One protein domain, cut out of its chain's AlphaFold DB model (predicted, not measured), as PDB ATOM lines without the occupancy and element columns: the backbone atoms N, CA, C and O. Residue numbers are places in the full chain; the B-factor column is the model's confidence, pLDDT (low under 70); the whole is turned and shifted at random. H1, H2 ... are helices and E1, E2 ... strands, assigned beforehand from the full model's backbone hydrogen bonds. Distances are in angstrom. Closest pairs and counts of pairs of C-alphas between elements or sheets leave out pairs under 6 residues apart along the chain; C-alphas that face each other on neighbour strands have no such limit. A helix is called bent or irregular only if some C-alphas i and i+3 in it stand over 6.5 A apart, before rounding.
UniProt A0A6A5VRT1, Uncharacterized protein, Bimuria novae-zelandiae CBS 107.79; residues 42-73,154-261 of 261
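AT A GLANCE: This is residues 42 to 73 and 154 to 261 of the 261 residues of an uncharacterized protein of Bimuria novae-zelandiae CBS 107.79 (UniProt A0A6A5VRT1). A slightly curled sheet of five strands makes a wall, with helices H1, H3, H4 and H5 in a loose layer to one side of it and its other face bare. The gap between wall and helices narrows where residues 197 to 200 of H4 graze the sheet; H2 lies far out, and residues 207 to 230 form a long loop with no named element, its C-alphas 9 to 27 A from the mean of all C-alphas. The printed part has 140 residues, in the order H1 H2 E1 H3 E2 H4 E3 H5 E4 E5; the mixed sheet runs E1 E2 E3 E4 E5. The class is mixed, helices and strands, with under half of the residues in named elements. The whole is compact, with a radius of gyration of the C-alphas of 16.0 A and spans of 49 by 43 by 26 A.

IN THESE COORDINATES: H1, residues 44 to 48, begins at C-alpha 44 (87.563, 137.692, 163.647). H2 is residues 52 to 57, and E1, residues 64 to 69, is 16.1 A long. After the cut come H3, residues 154 to 162, 12.0 A, and E2, residues 169 to 174, 16.1 A. H4, residues 190 to 200, is 16.6 A long and only just irregular: C-alphas 196 and 199 are 6.9 A apart. E3 is residues 203 to 206, H5 residues 231 to 237, E4 residues 243 to 248, 15.7 A. E5, residues 251 to 256, ends at C-alpha 256 (74.362, 122.531, 142.380).

HOW THE PARTS SIT: E1 and E2 are parallel at 5 degrees, with N 67 and O 171 2.8 A apart. E2 and E3 are parallel, with N 172 and O 205 at 2.8 A, and E3 and E4 are parallel, with N 245 and O 204 at 2.9 A. E4 and E5 form an antiparallel hairpin, with N 251 and O 248 at 2.9 A. E2, H4, E3 and E3, H5, E4 are strand-helix-strand units, a helix between two parallel neighbour strands, with right-handed crossovers. H3 touches H4 at a shallow tilt of 24 degrees, the same way; the closest C-alphas, of Glu 157 and Ile 190, are 5.7 A apart. H3 also touches H1, closest at the C-alphas of Val 48 and Leu 159, 5.5 A. H4 and H5 only just touch, with 3 pairs of C-alphas within 8 A, closest Pro 199 and Leu 237 at 5.7 A. H2 touches no helix. Every O i to N i+4 pair is within hydrogen-bond range in H1, H3 and H5, 5 of 7 in H4, and 0 of 2 in H2, where O i to N i+3 gives 0 of 3.

THE WHOLE: The farthest C-alphas, of Ser 53 and Asp 225, are 49.1 A apart. Residues 74 to 153 are not printed; C-alphas 73 and 154 are 20.9 A apart. The links E2 to H4 and E3 to H5 are long. Mean pLDDT of the printed part is 71.1; 60 residues are under 70, among them 175 to 188 and 247 to 261.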
ATOM      1  N   GLU A  42      88.253 143.036 162.003       78.44
ATOM      2  CA  GLU A  42      88.124 143.728 163.286       78.44
ATOM      3  C   GLU A  42      87.608 142.824 164.410       78.44
ATOM      4  O   GLU A  42      87.943 143.044 165.572       78.44
ATOM      5  N   ASN A  43      86.791 141.819 164.084       80.19
ATOM      6  CA  ASN A  43      86.114 140.973 165.072       80.19
ATOM      7  C   ASN A  43      86.463 139.477 164.950       80.19
ATOM      8  O   ASN A  43      86.066 138.691 165.812       80.19
ATOM      9  N   LEU A  44      87.226 139.085 163.925       81.50
ATOM     10  CA  LEU A  44      87.563 137.692 163.647       81.50
ATOM     11  C   LEU A  44      88.335 137.041 164.798       81.50
ATOM     12  O   LEU A  44      88.029 135.914 165.171       81.50
ATOM     13  N   ILE A  45      89.290 137.755 165.405       77.31
ATOM     14  CA  ILE A  45      90.056 137.226 166.546       77.31
ATOM     15  C   ILE A  45      89.113 136.872 167.695       77.31
ATOM     16  O   ILE A  45      89.165 135.765 168.215       77.31
ATOM     17  N   SER A  46      88.204 137.782 168.054       76.62
ATOM     18  CA  SER A  46      87.248 137.563 169.143       76.62
ATOM     19  C   SER A  46      86.287 136.406 168.875       76.62
ATOM     20  O   SER A  46      85.708 135.869 169.815       76.62
ATOM     21  N   PHE A  47      86.095 136.043 167.606       79.81
ATOM     22  CA  PHE A  47      85.315 134.877 167.214       79.81
ATOM     23  C   PHE A  47      86.116 133.571 167.335       79.81
ATOM     24  O   PHE A  47      85.571 132.562 167.772       79.81
ATOM     25  N   VAL A  48      87.393 133.585 166.941       79.81
ATOM     26  CA  VAL A  48      88.284 132.410 166.963       79.81
ATOM     27  C   VAL A  48      88.785 132.096 168.373       79.81
ATOM     28  O   VAL A  48      89.066 130.941 168.691       79.81
ATOM     29  N   GLU A  49      88.904 133.106 169.233       77.75
ATOM     30  CA  GLU A  49      89.331 132.909 170.610       77.75
ATOM     31  C   GLU A  49      88.358 131.975 171.346       77.75
ATOM     32  O   GLU A  49      87.154 132.247 171.386       77.75
ATOM     33  N   PRO A  50      88.858 130.888 171.966       62.66
ATOM     34  CA  PRO A  50      88.045 130.001 172.782       62.66
ATOM     35  C   PRO A  50      87.596 130.764 174.028       62.66
ATOM     36  O   PRO A  50      88.255 130.786 175.065       62.66
ATOM     37  N   HIS A  51      86.471 131.455 173.903       60.09
ATOM     38  CA  HIS A  51      85.796 132.067 175.023       60.09
ATOM     39  C   HIS A  51      84.925 130.996 175.672       60.09
ATOM     40  O   HIS A  51      83.950 130.543 175.068       60.09
ATOM     41  N   ASP A  52      85.232 130.652 176.925       60.28
ATOM     42  CA  ASP A  52      84.417 129.752 177.761       60.28
ATOM     43  C   ASP A  52      82.929 130.173 177.766       60.28
ATOM     44  O   ASP A  52      82.021 129.359 177.873       60.28
ATOM     45  N   SER A  53      82.651 131.467 177.572       57.25
ATOM     46  CA  SER A  53      81.296 132.018 177.486       57.25
ATOM     47  C   SER A  53      80.610 131.832 176.127       57.25
ATOM     48  O   SER A  53      79.379 131.860 176.052       57.25
ATOM     49  N   TYR A  54      81.371 131.681 175.043       61.62
ATOM     50  CA  TYR A  54      80.841 131.616 173.684       61.62
ATOM     51  C   TYR A  54      80.403 130.197 173.313       61.62
ATOM     52  O   TYR A  54      79.317 130.023 172.752       61.62
ATOM     53  N   GLY A  55      81.215 129.200 173.680       61.31
ATOM     54  CA  GLY A  55      80.982 127.789 173.361       61.31
ATOM     55  C   GLY A  55      79.650 127.268 173.896       61.31
ATOM     56  O   GLY A  55      78.853 126.730 173.129       61.31
ATOM     57  N   ASP A  56      79.359 127.533 175.171       70.38
ATOM     58  CA  ASP A  56      78.211 126.912 175.840       70.38
ATOM     59  C   ASP A  56      76.880 127.618 175.557       70.38
ATOM     60  O   ASP A  56      75.834 126.975 175.471       70.38
ATOM     61  N   THR A  57      76.887 128.946 175.387       73.44
ATOM     62  CA  THR A  57      75.634 129.722 175.286       73.44
ATOM     63  C   THR A  57      75.290 130.176 173.870       73.44
ATOM     64  O   THR A  57      74.111 130.259 173.523       73.44
ATOM     65  N   LYS A  58      76.296 130.473 173.039       76.69
ATOM     66  CA  LYS A  58      76.105 131.078 171.709       76.69
ATOM     67  C   LYS A  58      76.397 130.106 170.577       76.69
ATOM     68  O   LYS A  58      75.718 130.164 169.553       76.69
ATOM     69  N   GLY A  59      77.335 129.181 170.775       76.88
ATOM     70  CA  GLY A  59      77.684 128.138 169.809       76.88
ATOM     71  C   GLY A  59      76.467 127.401 169.225       76.88
ATOM     72  O   GLY A  59      76.347 127.328 168.002       76.88
ATOM     73  N   PRO A  60      75.502 126.934 170.044       86.25
ATOM     74  CA  PRO A  60      74.316 126.233 169.542       86.25
ATOM     75  C   PRO A  60      73.388 127.081 168.655       86.25
ATOM     76  O   PRO A  60      72.561 126.532 167.920       86.25
ATOM     77  N   LEU A  61      73.493 128.412 168.737       86.56
ATOM     78  CA  LEU A  61      72.651 129.350 167.996       86.56
ATOM     79  C   LEU A  61      73.208 129.655 166.604       86.56
ATOM     80  O   LEU A  61      72.424 129.984 165.714       86.56
ATOM     81  N   LEU A  62      74.520 129.507 166.398       88.00
ATOM     82  CA  LEU A  62      75.170 129.825 165.130       88.00
ATOM     83  C   LEU A  62      74.792 128.827 164.033       88.00
ATOM     84  O   LEU A  62      75.005 127.620 164.160       88.00
ATOM     85  N   ARG A  63      74.232 129.348 162.936       89.25
ATOM     86  CA  ARG A  63      73.799 128.569 161.764       89.25
ATOM     87  C   ARG A  63      74.611 128.878 160.518       89.25
ATOM     88  O   ARG A  63      74.819 127.974 159.713       89.25
ATOM     89  N   SER A  64      75.048 130.120 160.365       89.06
ATOM     90  CA  SER A  64      75.786 130.614 159.211       89.06
ATOM     91  C   SER A  64      76.896 131.544 159.664       89.06
ATOM     92  O   SER A  64      76.646 132.459 160.449       89.06
ATOM     93  N   LEU A  65      78.092 131.336 159.132       90.88
ATOM     94  CA  LEU A  65      79.218 132.239 159.301       90.88
ATOM     95  C   LEU A  65      79.681 132.715 157.928       90.88
ATOM     96  O   LEU A  65      80.048 131.894 157.091       90.88
ATOM     97  N   THR A  66      79.693 134.025 157.734       89.12
ATOM     98  CA  THR A  66      80.343 134.665 156.591       89.12
ATOM     99  C   THR A  66      81.564 135.400 157.117       89.12
ATOM    100  O   THR A  66      81.450 136.233 158.015       89.12
ATOM    101  N   VAL A  67      82.735 135.062 156.596       86.88
ATOM    102  CA  VAL A  67      84.000 135.706 156.921       86.88
ATOM    103  C   VAL A  67      84.420 136.545 155.737       86.88
ATOM    104  O   VAL A  67      84.631 136.027 154.647       86.88
ATOM    105  N   HIS A  68      84.545 137.840 155.983       85.06
ATOM    106  CA  HIS A  68      85.008 138.824 155.027       85.06
ATOM    107  C   HIS A  68      86.354 139.353 155.489       85.06
ATOM    108  O   HIS A  68      86.425 140.271 156.318       85.06
ATOM    109  N   ALA A  69      87.430 138.789 154.956       79.50
ATOM    110  CA  ALA A  69      88.753 139.324 155.209       79.50
ATOM    111  C   ALA A  69      89.089 140.367 154.149       79.50
ATOM    112  O   ALA A  69      89.121 140.084 152.955       79.50
ATOM    113  N   ARG A  70      89.298 141.615 154.579       75.44
ATOM    114  CA  ARG A  70      89.804 142.660 153.679       75.44
ATOM    115  C   ARG A  70      91.323 142.721 153.753       75.44
ATOM    116  O   ARG A  70      91.884 142.425 154.805       75.44
ATOM    117  N   PRO A  71      91.990 143.223 152.709       66.81
ATOM    118  CA  PRO A  71      93.355 143.696 152.873       66.81
ATOM    119  C   PRO A  71      93.413 144.680 154.039       66.81
ATOM    120  O   PRO A  71      92.627 145.629 154.079       66.81
ATOM    121  N   ILE A  72      94.328 144.475 154.987       59.94
ATOM    122  CA  ILE A  72      94.670 145.535 155.936       59.94
ATOM    123  C   ILE A  72      95.480 146.555 155.127       59.94
ATOM    124  O   ILE A  72      96.558 146.199 154.647       59.94
ATOM    125  N   PRO A  73      94.979 147.787 154.911       56.62
ATOM    126  CA  PRO A  73      95.739 148.789 154.180       56.62
ATOM    127  C   PRO A  73      97.034 149.046 154.947       56.62
ATOM    128  O   PRO A  73      96.991 149.494 156.095       56.62
ATOM    129  N   GLN A 154      96.661 129.334 159.481       77.88
ATOM    130  CA  GLN A 154      96.477 129.038 160.903       77.88
ATOM    131  C   GLN A 154      95.205 129.679 161.472       77.88
ATOM    132  O   GLN A 154      94.517 129.069 162.286       77.88
ATOM    133  N   ILE A 155      94.870 130.903 161.045       79.38
ATOM    134  CA  ILE A 155      93.628 131.569 161.463       79.38
ATOM    135  C   ILE A 155      92.437 130.846 160.849       79.38
ATOM    136  O   ILE A 155      91.442 130.613 161.529       79.38
ATOM    137  N   LEU A 156      92.546 130.461 159.580       82.88
ATOM    138  CA  LEU A 156      91.477 129.765 158.885       82.88
ATOM    139  C   LEU A 156      91.256 128.349 159.448       82.88
ATOM    140  O   LEU A 156      90.117 127.923 159.622       82.88
ATOM    141  N   GLU A 157      92.327 127.649 159.815       83.44
ATOM    142  CA  GLU A 157      92.271 126.390 160.556       83.44
ATOM    143  C   GLU A 157      91.612 126.571 161.929       83.44
ATOM    144  O   GLU A 157      90.650 125.872 162.248       83.44
ATOM    145  N   ALA A 158      92.075 127.542 162.720       83.88
ATOM    146  CA  ALA A 158      91.495 127.831 164.025       83.88
ATOM    147  C   ALA A 158      90.008 128.210 163.915       83.88
ATOM    148  O   ALA A 158      89.201 127.782 164.738       83.88
ATOM    149  N   LEU A 159      89.624 128.930 162.858       87.12
ATOM    150  CA  LEU A 159      88.236 129.229 162.533       87.12
ATOM    151  C   LEU A 159      87.431 127.952 162.276       87.12
ATOM    152  O   LEU A 159      86.364 127.789 162.862       87.12
ATOM    153  N   MET A 160      87.935 127.037 161.438       89.12
ATOM    154  CA  MET A 160      87.262 125.763 161.149       89.12
ATOM    155  C   MET A 160      87.036 124.941 162.421       89.12
ATOM    156  O   MET A 160      85.957 124.376 162.608       89.12
ATOM    157  N   LEU A 161      88.035 124.905 163.306       86.19
ATOM    158  CA  LEU A 161      87.959 124.205 164.588       86.19
ATOM    159  C   LEU A 161      86.994 124.888 165.570       86.19
ATOM    160  O   LEU A 161      86.320 124.205 166.338       86.19
ATOM    161  N   ALA A 162      86.879 126.217 165.516       86.38
ATOM    162  CA  ALA A 162      85.957 126.991 166.344       86.38
ATOM    163  C   ALA A 162      84.494 126.928 165.862       86.38
ATOM    164  O   ALA A 162      83.585 127.318 166.598       86.38
ATOM    165  N   LEU A 163      84.227 126.436 164.643       89.00
ATOM    166  CA  LEU A 163      82.866 126.363 164.113       89.00
ATOM    167  C   LEU A 163      81.998 125.399 164.938       89.00
ATOM    168  O   LEU A 163      82.217 124.184 164.890       89.00
ATOM    169  N   PRO A 164      80.921 125.872 165.585       88.12
ATOM    170  CA  PRO A 164      80.048 125.024 166.383       88.12
ATOM    171  C   PRO A 164      79.297 124.035 165.497       88.12
ATOM    172  O   PRO A 164      78.955 124.357 164.359       88.12
ATOM    173  N   GLN A 165      78.985 122.845 166.021       89.06
ATOM    174  CA  GLN A 165      78.374 121.733 165.270       89.06
ATOM    175  C   GLN A 165      77.087 122.118 164.513       89.06
ATOM    176  O   GLN A 165      76.748 121.511 163.499       89.06
ATOM    177  N   MET A 166      76.390 123.151 164.989       88.94
ATOM    178  CA  MET A 166      75.148 123.674 164.423       88.94
ATOM    179  C   MET A 166      75.325 124.579 163.201       88.94
ATOM    180  O   MET A 166      74.323 124.850 162.529       88.94
ATOM    181  N   CYS A 167      76.555 125.008 162.902       91.25
ATOM    182  CA  CYS A 167      76.876 125.771 161.706       91.25
ATOM    183  C   CYS A 167      76.677 124.891 160.464       91.25
ATOM    184  O   CYS A 167      77.240 123.801 160.360       91.25
ATOM    185  N   ARG A 168      75.835 125.365 159.543       93.81
ATOM    186  CA  ARG A 168      75.454 124.693 158.294       93.81
ATOM    187  C   ARG A 168      75.861 125.483 157.056       93.81
ATOM    188  O   ARG A 168      75.678 124.981 155.954       93.81
ATOM    189  N   SER A 169      76.347 126.705 157.213       93.06
ATOM    190  CA  SER A 169      76.746 127.557 156.101       93.06
ATOM    191  C   SER A 169      78.034 128.269 156.461       93.06
ATOM    192  O   SER A 169      78.112 128.894 157.520       93.06
ATOM    193  N   LEU A 170      79.031 128.147 155.596       92.38
ATOM    194  CA  LEU A 170      80.305 128.829 155.733       92.38
ATOM    195  C   LEU A 170      80.627 129.524 154.420       92.38
ATOM    196  O   LEU A 170      80.671 128.887 153.371       92.38
ATOM    197  N   GLU A 171      80.878 130.817 154.505       91.62
ATOM    198  CA  GLU A 171      81.352 131.629 153.399       91.62
ATOM    199  C   GLU A 171      82.651 132.303 153.821       91.62
ATOM    200  O   GLU A 171      82.723 132.887 154.901       91.62
ATOM    201  N   ILE A 172      83.688 132.163 153.005       88.62
ATOM    202  CA  ILE A 172      84.982 132.805 153.197       88.62
ATOM    203  C   ILE A 172      85.263 133.585 151.923       88.62
ATOM    204  O   ILE A 172      85.635 133.006 150.901       88.62
ATOM    205  N   ASP A 173      85.047 134.889 152.023       84.69
ATOM    206  CA  ASP A 173      85.444 135.864 151.025       84.69
ATOM    207  C   ASP A 173      86.833 136.385 151.415       84.69
ATOM    208  O   ASP A 173      86.991 137.175 152.358       84.69
ATOM    209  N   ASP A 174      87.845 135.845 150.740       76.25
ATOM    210  CA  ASP A 174      89.225 136.302 150.827       76.25
ATOM    211  C   ASP A 174      89.598 136.915 149.477       76.25
ATOM    212  O   ASP A 174      90.134 136.253 148.590       76.25
ATOM    213  N   ILE A 175      89.274 138.202 149.328       63.88
ATOM    214  CA  ILE A 175      89.421 138.993 148.091       63.88
ATOM    215  C   ILE A 175      90.857 138.946 147.534       63.88
ATOM    216  O   ILE A 175      91.102 139.284 146.374       63.88
ATOM    217  N   ILE A 176      91.837 138.534 148.338       62.62
ATOM    218  CA  ILE A 176      93.241 138.546 147.960       62.62
ATOM    219  C   ILE A 176      93.733 137.119 147.815       62.62
ATOM    220  O   ILE A 176      94.351 136.527 148.698       62.62
ATOM    221  N   SER A 177      93.498 136.595 146.619       52.50
ATOM    222  CA  SER A 177      94.122 135.384 146.109       52.50
ATOM    223  C   SER A 177      95.647 135.520 146.106       52.50
ATOM    224  O   SER A 177      96.268 135.877 145.100       52.50
ATOM    225  N   THR A 178      96.288 135.173 147.213       49.78
ATOM    226  CA  THR A 178      97.714 134.874 147.215       49.78
ATOM    227  C   THR A 178      97.854 133.379 147.088       49.78
ATOM    228  O   THR A 178      97.799 132.646 148.072       49.78
ATOM    229  N   SER A 179      98.045 132.928 145.850       51.00
ATOM    230  CA  SER A 179      98.633 131.630 145.543       51.00
ATOM    231  C   SER A 179     100.066 131.617 146.087       51.00
ATOM    232  O   SER A 179     101.041 131.773 145.345       51.00
ATOM    233  N   LEU A 180     100.216 131.553 147.407       53.03
ATOM    234  CA  LEU A 180     101.496 131.223 147.998       53.03
ATOM    235  C   LEU A 180     101.702 129.737 147.694       53.03
ATOM    236  O   LEU A 180     100.833 128.929 148.037       53.03
ATOM    237  N   PRO A 181     102.782 129.369 146.983       54.06
ATOM    238  CA  PRO A 181     103.101 127.967 146.783       54.06
ATOM    239  C   PRO A 181     103.181 127.332 148.166       54.06
ATOM    240  O   PRO A 181     103.799 127.909 149.061       54.06
ATOM    241  N   ALA A 182     102.502 126.199 148.351       55.25
ATOM    242  CA  ALA A 182     102.582 125.432 149.582       55.25
ATOM    243  C   ALA A 182     104.064 125.147 149.840       55.25
ATOM    244  O   ALA A 182     104.674 124.318 149.169       55.25
ATOM    245  N   THR A 183     104.682 125.908 150.736       52.47
ATOM    246  CA  THR A 183     106.055 125.651 151.128       52.47
ATOM    247  C   THR A 183     106.015 124.341 151.902       52.47
ATOM    248  O   THR A 183     105.239 124.216 152.847       52.47
ATOM    249  N   ASN A 184     106.833 123.363 151.503       55.38
ATOM    250  CA  ASN A 184     106.933 122.021 152.105       55.38
ATOM    251  C   ASN A 184     107.332 122.018 153.601       55.38
ATOM    252  O   ASN A 184     107.639 120.980 154.179       55.38
ATOM    253  N   SER A 185     107.368 123.181 154.239       53.25
ATOM    254  CA  SER A 185     107.744 123.421 155.620       53.25
ATOM    255  C   SER A 185     106.597 123.083 156.571       53.25
ATOM    256  O   SER A 185     106.042 123.975 157.196       53.25
ATOM    257  N   GLY A 186     106.234 121.798 156.669       60.28
ATOM    258  CA  GLY A 186     105.553 121.172 157.821       60.28
ATOM    259  C   GLY A 186     104.231 121.775 158.330       60.28
ATOM    260  O   GLY A 186     103.672 121.270 159.302       60.28
ATOM    261  N   GLY A 187     103.719 122.842 157.719       61.75
ATOM    262  CA  GLY A 187     102.484 123.503 158.100       61.75
ATOM    263  C   GLY A 187     101.306 122.640 157.682       61.75
ATOM    264  O   GLY A 187     101.177 122.294 156.508       61.75
ATOM    265  N   GLY A 188     100.455 122.275 158.640       66.31
ATOM    266  CA  GLY A 188      99.254 121.493 158.371       66.31
ATOM    267  C   GLY A 188      98.417 122.126 157.255       66.31
ATOM    268  O   GLY A 188      98.107 123.317 157.280       66.31
ATOM    269  N   HIS A 189      98.048 121.331 156.252       76.06
ATOM    270  CA  HIS A 189      97.115 121.778 155.225       76.06
ATOM    271  C   HIS A 189      95.739 122.008 155.849       76.06
ATOM    272  O   HIS A 189      95.207 121.119 156.508       76.06
ATOM    273  N   ILE A 190      95.082 123.121 155.515       80.88
ATOM    274  CA  ILE A 190      93.702 123.376 155.957       80.88
ATOM    275  C   ILE A 190      92.708 122.275 155.540       80.88
ATOM    276  O   ILE A 190      91.632 122.127 156.116       80.88
ATOM    277  N   CYS A 191      93.055 121.475 154.535       82.81
ATOM    278  CA  CYS A 191      92.246 120.371 154.038       82.81
ATOM    279  C   CYS A 191      91.801 119.402 155.132       82.81
ATOM    280  O   CYS A 191      90.657 118.959 155.095       82.81
ATOM    281  N   SER A 192      92.662 119.100 156.110       83.12
ATOM    282  CA  SER A 192      92.291 118.258 157.253       83.12
ATOM    283  C   SER A 192      91.111 118.877 158.006       83.12
ATOM    284  O   SER A 192      90.062 118.250 158.144       83.12
ATOM    285  N   SER A 193      91.241 120.146 158.381       86.88
ATOM    286  CA  SER A 193      90.225 120.905 159.100       86.88
ATOM    287  C   SER A 193      88.947 121.072 158.278       86.88
ATOM    288  O   SER A 193      87.861 120.792 158.784       86.88
ATOM    289  N   LEU A 194      89.036 121.386 156.982       87.31
ATOM    290  CA  LEU A 194      87.865 121.447 156.099       87.31
ATOM    291  C   LEU A 194      87.114 120.117 156.032       87.31
ATOM    292  O   LEU A 194      85.889 120.122 156.128       87.31
ATOM    293  N   ARG A 195      87.806 118.976 155.936       86.44
ATOM    294  CA  ARG A 195      87.148 117.659 155.904       86.44
ATOM    295  C   ARG A 195      86.375 117.345 157.183       86.44
ATOM    296  O   ARG A 195      85.380 116.632 157.114       86.44
ATOM    297  N   THR A 196      86.773 117.898 158.329       88.12
ATOM    298  CA  THR A 196      85.998 117.736 159.572       88.12
ATOM    299  C   THR A 196      84.714 118.573 159.586       88.12
ATOM    300  O   THR A 196      83.731 118.211 160.235       88.12
ATOM    301  N   VAL A 197      84.689 119.695 158.859       90.12
ATOM    302  CA  VAL A 197      83.557 120.633 158.841       90.12
ATOM    303  C   VAL A 197      82.600 120.351 157.682       90.12
ATOM    304  O   VAL A 197      81.389 120.421 157.861       90.12
ATOM    305  N   ILE A 198      83.104 119.984 156.508       90.25
ATOM    306  CA  ILE A 198      82.311 119.790 155.288       90.25
ATOM    307  C   ILE A 198      81.092 118.869 155.477       90.25
ATOM    308  O   ILE A 198      80.002 119.295 155.097       90.25
ATOM    309  N   PRO A 199      81.195 117.678 156.104       90.94
ATOM    310  CA  PRO A 199      80.069 116.746 156.192       90.94
ATOM    311  C   PRO A 199      78.832 117.313 156.894       90.94
ATOM    312  O   PRO A 199      77.730 116.794 156.722       90.94
ATOM    313  N   ARG A 200      78.999 118.360 157.714       92.44
ATOM    314  CA  ARG A 200      77.900 119.027 158.425       92.44
ATOM    315  C   ARG A 200      77.409 120.302 157.739       92.44
ATOM    316  O   ARG A 200      76.352 120.795 158.141       92.44
ATOM    317  N   LEU A 201      78.116 120.827 156.741       90.81
ATOM    318  CA  LEU A 201      77.700 122.015 156.003       90.81
ATOM    319  C   LEU A 201      76.688 121.660 154.911       90.81
ATOM    320  O   LEU A 201      76.829 120.679 154.190       90.81
ATOM    321  N   ASN A 202      75.676 122.510 154.779       91.25
ATOM    322  CA  ASN A 202      74.767 122.533 153.639       91.25
ATOM    323  C   ASN A 202      75.292 123.468 152.544       91.25
ATOM    324  O   ASN A 202      75.032 123.221 151.370       91.25
ATOM    325  N   TYR A 203      75.992 124.535 152.934       89.94
ATOM    326  CA  TYR A 203      76.553 125.524 152.022       89.94
ATOM    327  C   TYR A 203      78.007 125.798 152.382       89.94
ATOM    328  O   TYR A 203      78.330 126.047 153.548       89.94
ATOM    329  N   LEU A 204      78.871 125.746 151.376       89.50
ATOM    330  CA  LEU A 204      80.258 126.157 151.490       89.50
ATOM    331  C   LEU A 204      80.607 127.049 150.304       89.50
ATOM    332  O   LEU A 204      80.505 126.618 149.157       89.50
ATOM    333  N   CYS A 205      81.031 128.268 150.598       88.50
ATOM    334  CA  CYS A 205      81.577 129.210 149.636       88.50
ATOM    335  C   CYS A 205      83.000 129.549 150.086       88.50
ATOM    336  O   CYS A 205      83.195 130.053 151.190       88.50
ATOM    337  N   ILE A 206      84.004 129.202 149.286       84.62
ATOM    338  CA  ILE A 206      85.392 129.587 149.554       84.62
ATOM    339  C   ILE A 206      85.949 130.210 148.281       84.62
ATOM    340  O   ILE A 206      86.192 129.491 147.309       84.62
ATOM    341  N   ASP A 207      86.202 131.517 148.320       75.25
ATOM    342  CA  ASP A 207      86.858 132.256 147.232       75.25
ATOM    343  C   ASP A 207      88.383 132.257 147.371       75.25
ATOM    344  O   ASP A 207      89.064 133.263 147.221       75.25
ATOM    345  N   SER A 208      88.945 131.117 147.772       64.88
ATOM    346  CA  SER A 208      90.379 130.991 148.004       64.88
ATOM    347  C   SER A 208      90.987 130.031 146.997       64.88
ATOM    348  O   SER A 208      90.678 128.834 146.977       64.88
ATOM    349  N   VAL A 209      91.933 130.569 146.226       56.16
ATOM    350  CA  VAL A 209      92.768 129.879 145.228       56.16
ATOM    351  C   VAL A 209      93.754 128.889 145.882       56.16
ATOM    352  O   VAL A 209      94.519 128.209 145.203       56.16
ATOM    353  N   CYS A 210      93.704 128.722 147.208       56.28
ATOM    354  CA  CYS A 210      94.444 127.705 147.952       56.28
ATOM    355  C   CYS A 210      93.821 126.309 147.772       56.28
ATOM    356  O   CYS A 210      93.323 125.674 148.706       56.28
ATOM    357  N   THR A 211      93.831 125.808 146.542       58.31
ATOM    358  CA  THR A 211      93.424 124.446 146.211       58.31
ATOM    359  C   THR A 211      94.606 123.523 146.447       58.31
ATOM    360  O   THR A 211      95.381 123.247 145.536       58.31
ATOM    361  N   CYS A 212      94.773 123.048 147.686       70.88
ATOM    362  CA  CYS A 212      95.660 121.906 147.902       70.88
ATOM    363  C   CYS A 212      95.145 120.751 147.037       70.88
ATOM    364  O   CYS A 212      93.959 120.420 147.155       70.88
ATOM    365  N   PRO A 213      95.983 120.083 146.240       65.69
ATOM    366  CA  PRO A 213      95.506 118.941 145.470       65.69
ATOM    367  C   PRO A 213      95.120 117.769 146.402       65.69
ATOM    368  O   PRO A 213      94.231 116.984 146.093       65.69
ATOM    369  N   CYS A 214      95.634 117.762 147.640       72.06
ATOM    370  CA  CYS A 214      95.218 116.853 148.704       72.06
ATOM    371  C   CYS A 214      93.755 117.022 149.153       72.06
ATOM    372  O   CYS A 214      93.227 116.145 149.821       72.06
ATOM    373  N   ARG A 215      93.069 118.135 148.852       67.00
ATOM    374  CA  ARG A 215      91.808 118.554 149.504       67.00
ATOM    375  C   ARG A 215      90.711 117.488 149.518       67.00
ATOM    376  O   ARG A 215      90.056 117.320 150.549       67.00
ATOM    377  N   TRP A 216      90.579 116.728 148.435       66.00
ATOM    378  CA  TRP A 216      89.469 115.791 148.236       66.00
ATOM    379  C   TRP A 216      89.816 114.338 148.498       66.00
ATOM    380  O   TRP A 216      88.923 113.568 148.838       66.00
ATOM    381  N   ASN A 217      91.098 113.988 148.442       65.12
ATOM    382  CA  ASN A 217      91.532 112.634 148.720       65.12
ATOM    383  C   ASN A 217      92.918 112.633 149.396       65.12
ATOM    384  O   ASN A 217      93.916 112.956 148.752       65.12
ATOM    385  N   PRO A 218      92.995 112.347 150.711       59.09
ATOM    386  CA  PRO A 218      94.271 112.206 151.404       59.09
ATOM    387  C   PRO A 218      95.011 110.915 151.036       59.09
ATOM    388  O   PRO A 218      96.220 110.871 151.223       59.09
ATOM    389  N   GLU A 219      94.305 109.888 150.554       60.16
ATOM    390  CA  GLU A 219      94.863 108.556 150.281       60.16
ATOM    391  C   GLU A 219      95.535 108.473 148.904       60.16
ATOM    392  O   GLU A 219      96.399 107.635 148.701       60.16
ATOM    393  N   THR A 220      95.202 109.367 147.970       53.91
ATOM    394  CA  THR A 220      95.808 109.407 146.622       53.91
ATOM    395  C   THR A 220      96.961 110.398 146.503       53.91
ATOM    396  O   THR A 220      97.308 110.800 145.397       53.91
ATOM    397  N   TYR A 221      97.525 110.856 147.623       48.19
ATOM    398  CA  TYR A 221      98.648 111.796 147.611       48.19
ATOM    399  C   TYR A 221     100.012 111.109 147.723       48.19
ATOM    400  O   TYR A 221     100.939 111.675 148.298       48.19
ATOM    401  N   ASP A 222     100.143 109.913 147.152       51.16
ATOM    402  CA  ASP A 222     101.450 109.401 146.758       51.16
ATOM    403  C   ASP A 222     101.812 110.056 145.421       51.16
ATOM    404  O   ASP A 222     101.121 109.914 144.414       51.16
ATOM    405  N   PHE A 223     102.874 110.859 145.445       50.94
ATOM    406  CA  PHE A 223     103.290 111.775 144.377       50.94
ATOM    407  C   PHE A 223     103.654 111.094 143.044       50.94
ATOM    408  O   PHE A 223     103.990 111.798 142.091       50.94
ATOM    409  N   GLU A 224     103.634 109.761 142.967       52.16
ATOM    410  CA  GLU A 224     104.317 109.033 141.897       52.16
ATOM    411  C   GLU A 224     103.495 108.863 140.609       52.16
ATOM    412  O   GLU A 224     104.104 108.884 139.546       52.16
ATOM    413  N   ASP A 225     102.152 108.833 140.639       47.25
ATOM    414  CA  ASP A 225     101.394 108.371 139.452       47.25
ATOM    415  C   ASP A 225     100.296 109.295 138.893       47.25
ATOM    416  O   ASP A 225      99.645 108.941 137.915       47.25
ATOM    417  N   GLY A 226     100.089 110.504 139.423       48.44
ATOM    418  CA  GLY A 226      99.310 111.550 138.729       48.44
ATOM    419  C   GLY A 226      97.837 111.243 138.387       48.44
ATOM    420  O   GLY A 226      97.195 112.058 137.724       48.44
ATOM    421  N   VAL A 227      97.269 110.122 138.843       48.22
ATOM    422  CA  VAL A 227      95.857 109.768 138.635       48.22
ATOM    423  C   VAL A 227      95.087 109.998 139.931       48.22
ATOM    424  O   VAL A 227      94.974 109.137 140.800       48.22
ATOM    425  N   LEU A 228      94.560 111.212 140.053       51.56
ATOM    426  CA  LEU A 228      93.584 111.604 141.062       51.56
ATOM    427  C   LEU A 228      92.196 111.381 140.476       51.56
ATOM    428  O   LEU A 228      91.828 112.128 139.583       51.56
ATOM    429  N   ASP A 229      91.452 110.391 140.968       55.59
ATOM    430  CA  ASP A 229      89.989 110.466 141.071       55.59
ATOM    431  C   ASP A 229      89.453 109.215 141.786       55.59
ATOM    432  O   ASP A 229      89.204 108.179 141.172       55.59
ATOM    433  N   ASP A 230      89.235 109.319 143.102       67.69
ATOM    434  CA  ASP A 230      88.207 108.512 143.771       67.69
ATOM    435  C   ASP A 230      86.906 109.335 143.793       67.69
ATOM    436  O   ASP A 230      86.675 110.148 144.706       67.69
ATOM    437  N   PRO A 231      86.041 109.180 142.775       67.94
ATOM    438  CA  PRO A 231      84.786 109.912 142.711       67.94
ATOM    439  C   PRO A 231      83.831 109.508 143.841       67.94
ATOM    440  O   PRO A 231      82.951 110.293 144.201       67.94
ATOM    441  N   GLU A 232      83.975 108.314 144.417       73.81
ATOM    442  CA  GLU A 232      83.046 107.800 145.420       73.81
ATOM    443  C   GLU A 232      83.339 108.383 146.809       73.81
ATOM    444  O   GLU A 232      82.418 108.847 147.494       73.81
ATOM    445  N   GLY A 233      84.619 108.485 147.183       72.56
ATOM    446  CA  GLY A 233      85.058 109.202 148.382       72.56
ATOM    447  C   GLY A 233      84.606 110.666 148.384       72.56
ATOM    448  O   GLY A 233      84.056 111.159 149.379       72.56
ATOM    449  N   SER A 234      84.718 111.334 147.233       70.25
ATOM    450  CA  SER A 234      84.256 112.717 147.060       70.25
ATOM    451  C   SER A 234      82.736 112.844 147.228       70.25
ATOM    452  O   SER A 234      82.267 113.682 148.001       70.25
ATOM    453  N   LYS A 235      81.932 111.974 146.596       76.50
ATOM    454  CA  LYS A 235      80.463 111.986 146.762       76.50
ATOM    455  C   LYS A 235      80.039 111.822 148.218       76.50
ATOM    456  O   LYS A 235      79.113 112.498 148.669       76.50
ATOM    457  N   LYS A 236      80.708 110.941 148.968       79.69
ATOM    458  CA  LYS A 236      80.399 110.718 150.386       79.69
ATOM    459  C   LYS A 236      80.647 111.977 151.216       79.69
ATOM    460  O   LYS A 236      79.788 112.344 152.024       79.69
ATOM    461  N   LEU A 237      81.772 112.654 150.978       77.81
ATOM    462  CA  LEU A 237      82.160 113.877 151.682       77.81
ATOM    463  C   LEU A 237      81.132 115.006 151.490       77.81
ATOM    464  O   LEU A 237      80.814 115.714 152.443       77.81
ATOM    465  N   PHE A 238      80.561 115.126 150.290       81.31
ATOM    466  CA  PHE A 238      79.618 116.194 149.937       81.31
ATOM    467  C   PHE A 238      78.143 115.789 149.955       81.31
ATOM    468  O   PHE A 238      77.288 116.565 149.540       81.31
ATOM    469  N   SER A 239      77.814 114.601 150.461       81.75
ATOM    470  CA  SER A 239      76.450 114.047 150.431       81.75
ATOM    471  C   SER A 239      75.370 114.950 151.051       81.75
ATOM    472  O   SER A 239      74.206 114.887 150.650       81.75
ATOM    473  N   ASN A 240      75.748 115.813 152.001       80.75
ATOM    474  CA  ASN A 240      74.851 116.761 152.669       80.75
ATOM    475  C   ASN A 240      74.865 118.174 152.064       80.75
ATOM    476  O   ASN A 240      74.011 118.993 152.420       80.75
ATOM    477  N   MET A 241      75.804 118.478 151.163       83.12
ATOM    478  CA  MET A 241      75.900 119.805 150.568       83.12
ATOM    479  C   MET A 241      74.768 120.029 149.572       83.12
ATOM    480  O   MET A 241      74.493 119.193 148.714       83.12
ATOM    481  N   LYS A 242      74.123 121.188 149.703       84.25
ATOM    482  CA  LYS A 242      73.116 121.730 148.782       84.25
ATOM    483  C   LYS A 242      73.726 122.699 147.773       84.25
ATOM    484  O   LYS A 242      73.178 122.888 146.697       84.25
ATOM    485  N   GLY A 243      74.832 123.331 148.151       80.62
ATOM    486  CA  GLY A 243      75.602 124.201 147.279       80.62
ATOM    487  C   GLY A 243      77.055 124.221 147.720       80.62
ATOM    488  O   GLY A 243      77.356 124.442 148.896       80.62
ATOM    489  N   LEU A 244      77.943 123.989 146.764       82.00
ATOM    490  CA  LEU A 244      79.375 124.162 146.925       82.00
ATOM    491  C   LEU A 244      79.844 125.132 145.854       82.00
ATOM    492  O   LEU A 244      79.657 124.879 144.663       82.00
ATOM    493  N   TRP A 245      80.451 126.223 146.300       79.25
ATOM    494  CA  TRP A 245      81.124 127.165 145.431       79.25
ATOM    495  C   TRP A 245      82.589 127.257 145.837       79.25
ATOM    496  O   TRP A 245      82.927 127.578 146.980       79.25
ATOM    497  N   ILE A 246      83.457 126.919 144.892       74.00
ATOM    498  CA  ILE A 246      84.901 127.058 145.034       74.00
ATOM    499  C   ILE A 246      85.374 127.872 143.840       74.00
ATOM    500  O   ILE A 246      85.365 127.380 142.706       74.00
ATOM    501  N   GLY A 247      85.773 129.112 144.106       68.69
ATOM    502  CA  GLY A 247      86.452 129.951 143.133       68.69
ATOM    503  C   GLY A 247      87.868 129.427 142.917       68.69
ATOM    504  O   GLY A 247      88.759 129.678 143.723       68.69
ATOM    505  N   MET A 248      88.102 128.671 141.843       59.88
ATOM    506  CA  MET A 248      89.451 128.551 141.289       59.88
ATOM    507  C   MET A 248      89.525 129.559 140.151       59.88
ATOM    508  O   MET A 248      88.650 129.540 139.289       59.88
ATOM    509  N   GLY A 249      90.547 130.418 140.112       50.03
ATOM    510  CA  GLY A 249      90.669 131.514 139.133       50.03
ATOM    511  C   GLY A 249      90.549 131.131 137.646       50.03
ATOM    512  O   GLY A 249      90.503 132.022 136.807       50.03
ATOM    513  N   TYR A 250      90.464 129.835 137.316       41.59
ATOM    514  CA  TYR A 250      90.203 129.309 135.971       41.59
ATOM    515  C   TYR A 250      89.130 128.200 135.900       41.59
ATOM    516  O   TYR A 250      88.768 127.794 134.800       41.59
ATOM    517  N   TRP A 251      88.595 127.718 137.031       41.34
ATOM    518  CA  TRP A 251      87.580 126.656 137.082       41.34
ATOM    519  C   TRP A 251      86.595 126.909 138.225       41.34
ATOM    520  O   TRP A 251      86.951 126.850 139.401       41.34
ATOM    521  N   THR A 252      85.334 127.162 137.896       43.31
ATOM    522  CA  THR A 252      84.265 127.211 138.897       43.31
ATOM    523  C   THR A 252      83.609 125.840 138.968       43.31
ATOM    524  O   THR A 252      82.888 125.444 138.053       43.31
ATOM    525  N   TYR A 253      83.833 125.111 140.060       48.69
ATOM    526  CA  TYR A 253      83.011 123.943 140.360       48.69
ATOM    527  C   TYR A 253      81.725 124.436 141.008       48.69
ATOM    528  O   TYR A 253      81.703 124.775 142.190       48.69
ATOM    529  N   TYR A 254      80.659 124.494 140.215       45.28
ATOM    530  CA  TYR A 254      79.314 124.673 140.732       45.28
ATOM    531  C   TYR A 254      78.694 123.294 140.925       45.28
ATOM    532  O   TYR A 254      78.166 122.685 139.997       45.28
ATOM    533  N   LEU A 255      78.804 122.770 142.143       51.53
ATOM    534  CA  LEU A 255      78.027 121.605 142.547       51.53
ATOM    535  C   LEU A 255      76.675 122.124 143.040       51.53
ATOM    536  O   LEU A 255      76.439 122.268 144.240       51.53
ATOM    537  N   GLU A 256      75.791 122.441 142.092       44.88
ATOM    538  CA  GLU A 256      74.362 122.531 142.380       44.88
ATOM    539  C   GLU A 256      73.855 121.099 142.509       44.88
ATOM    540  O   GLU A 256      73.562 120.413 141.528       44.88
ATOM    541  N   THR A 257      73.789 120.591 143.734       46.16
ATOM    542  CA  THR A 257      73.036 119.368 143.991       46.16
ATOM    543  C   THR A 257      71.562 119.742 143.890       46.16
ATOM    544  O   THR A 257      70.899 120.062 144.875       46.16
ATOM    545  N   THR A 258      71.038 119.739 142.662       37.28
ATOM    546  CA  THR A 258      69.630 119.984 142.351       37.28
ATOM    547  C   THR A 258      68.759 118.913 143.012       37.28
ATOM    548  O   THR A 258      68.323 117.952 142.379       37.28
ATOM    549  N   ARG A 259      68.457 119.063 144.304       39.41
ATOM    550  CA  ARG A 259      67.213 118.530 144.851       39.41
ATOM    551  C   ARG A 259      66.124 119.477 144.378       39.41
ATOM    552  O   ARG A 259      65.946 120.545 144.955       39.41
ATOM    553  N   LYS A 260      65.442 119.086 143.297       34.56
ATOM    554  CA  LYS A 260      64.140 119.650 142.929       34.56
ATOM    555  C   LYS A 260      63.289 119.690 144.205       34.56
ATOM    556  O   LYS A 260      63.107 118.645 144.830       34.56
ATOM    557  N   PHE A 261      62.912 120.896 144.627       34.56
ATOM    558  CA  PHE A 261      61.943 121.110 145.699       34.56
ATOM    559  C   PHE A 261      60.556 120.648 145.256       34.56
ATOM    560  O   PHE A 261      60.268 120.759 144.041       34.56
TER     561      PHE A 261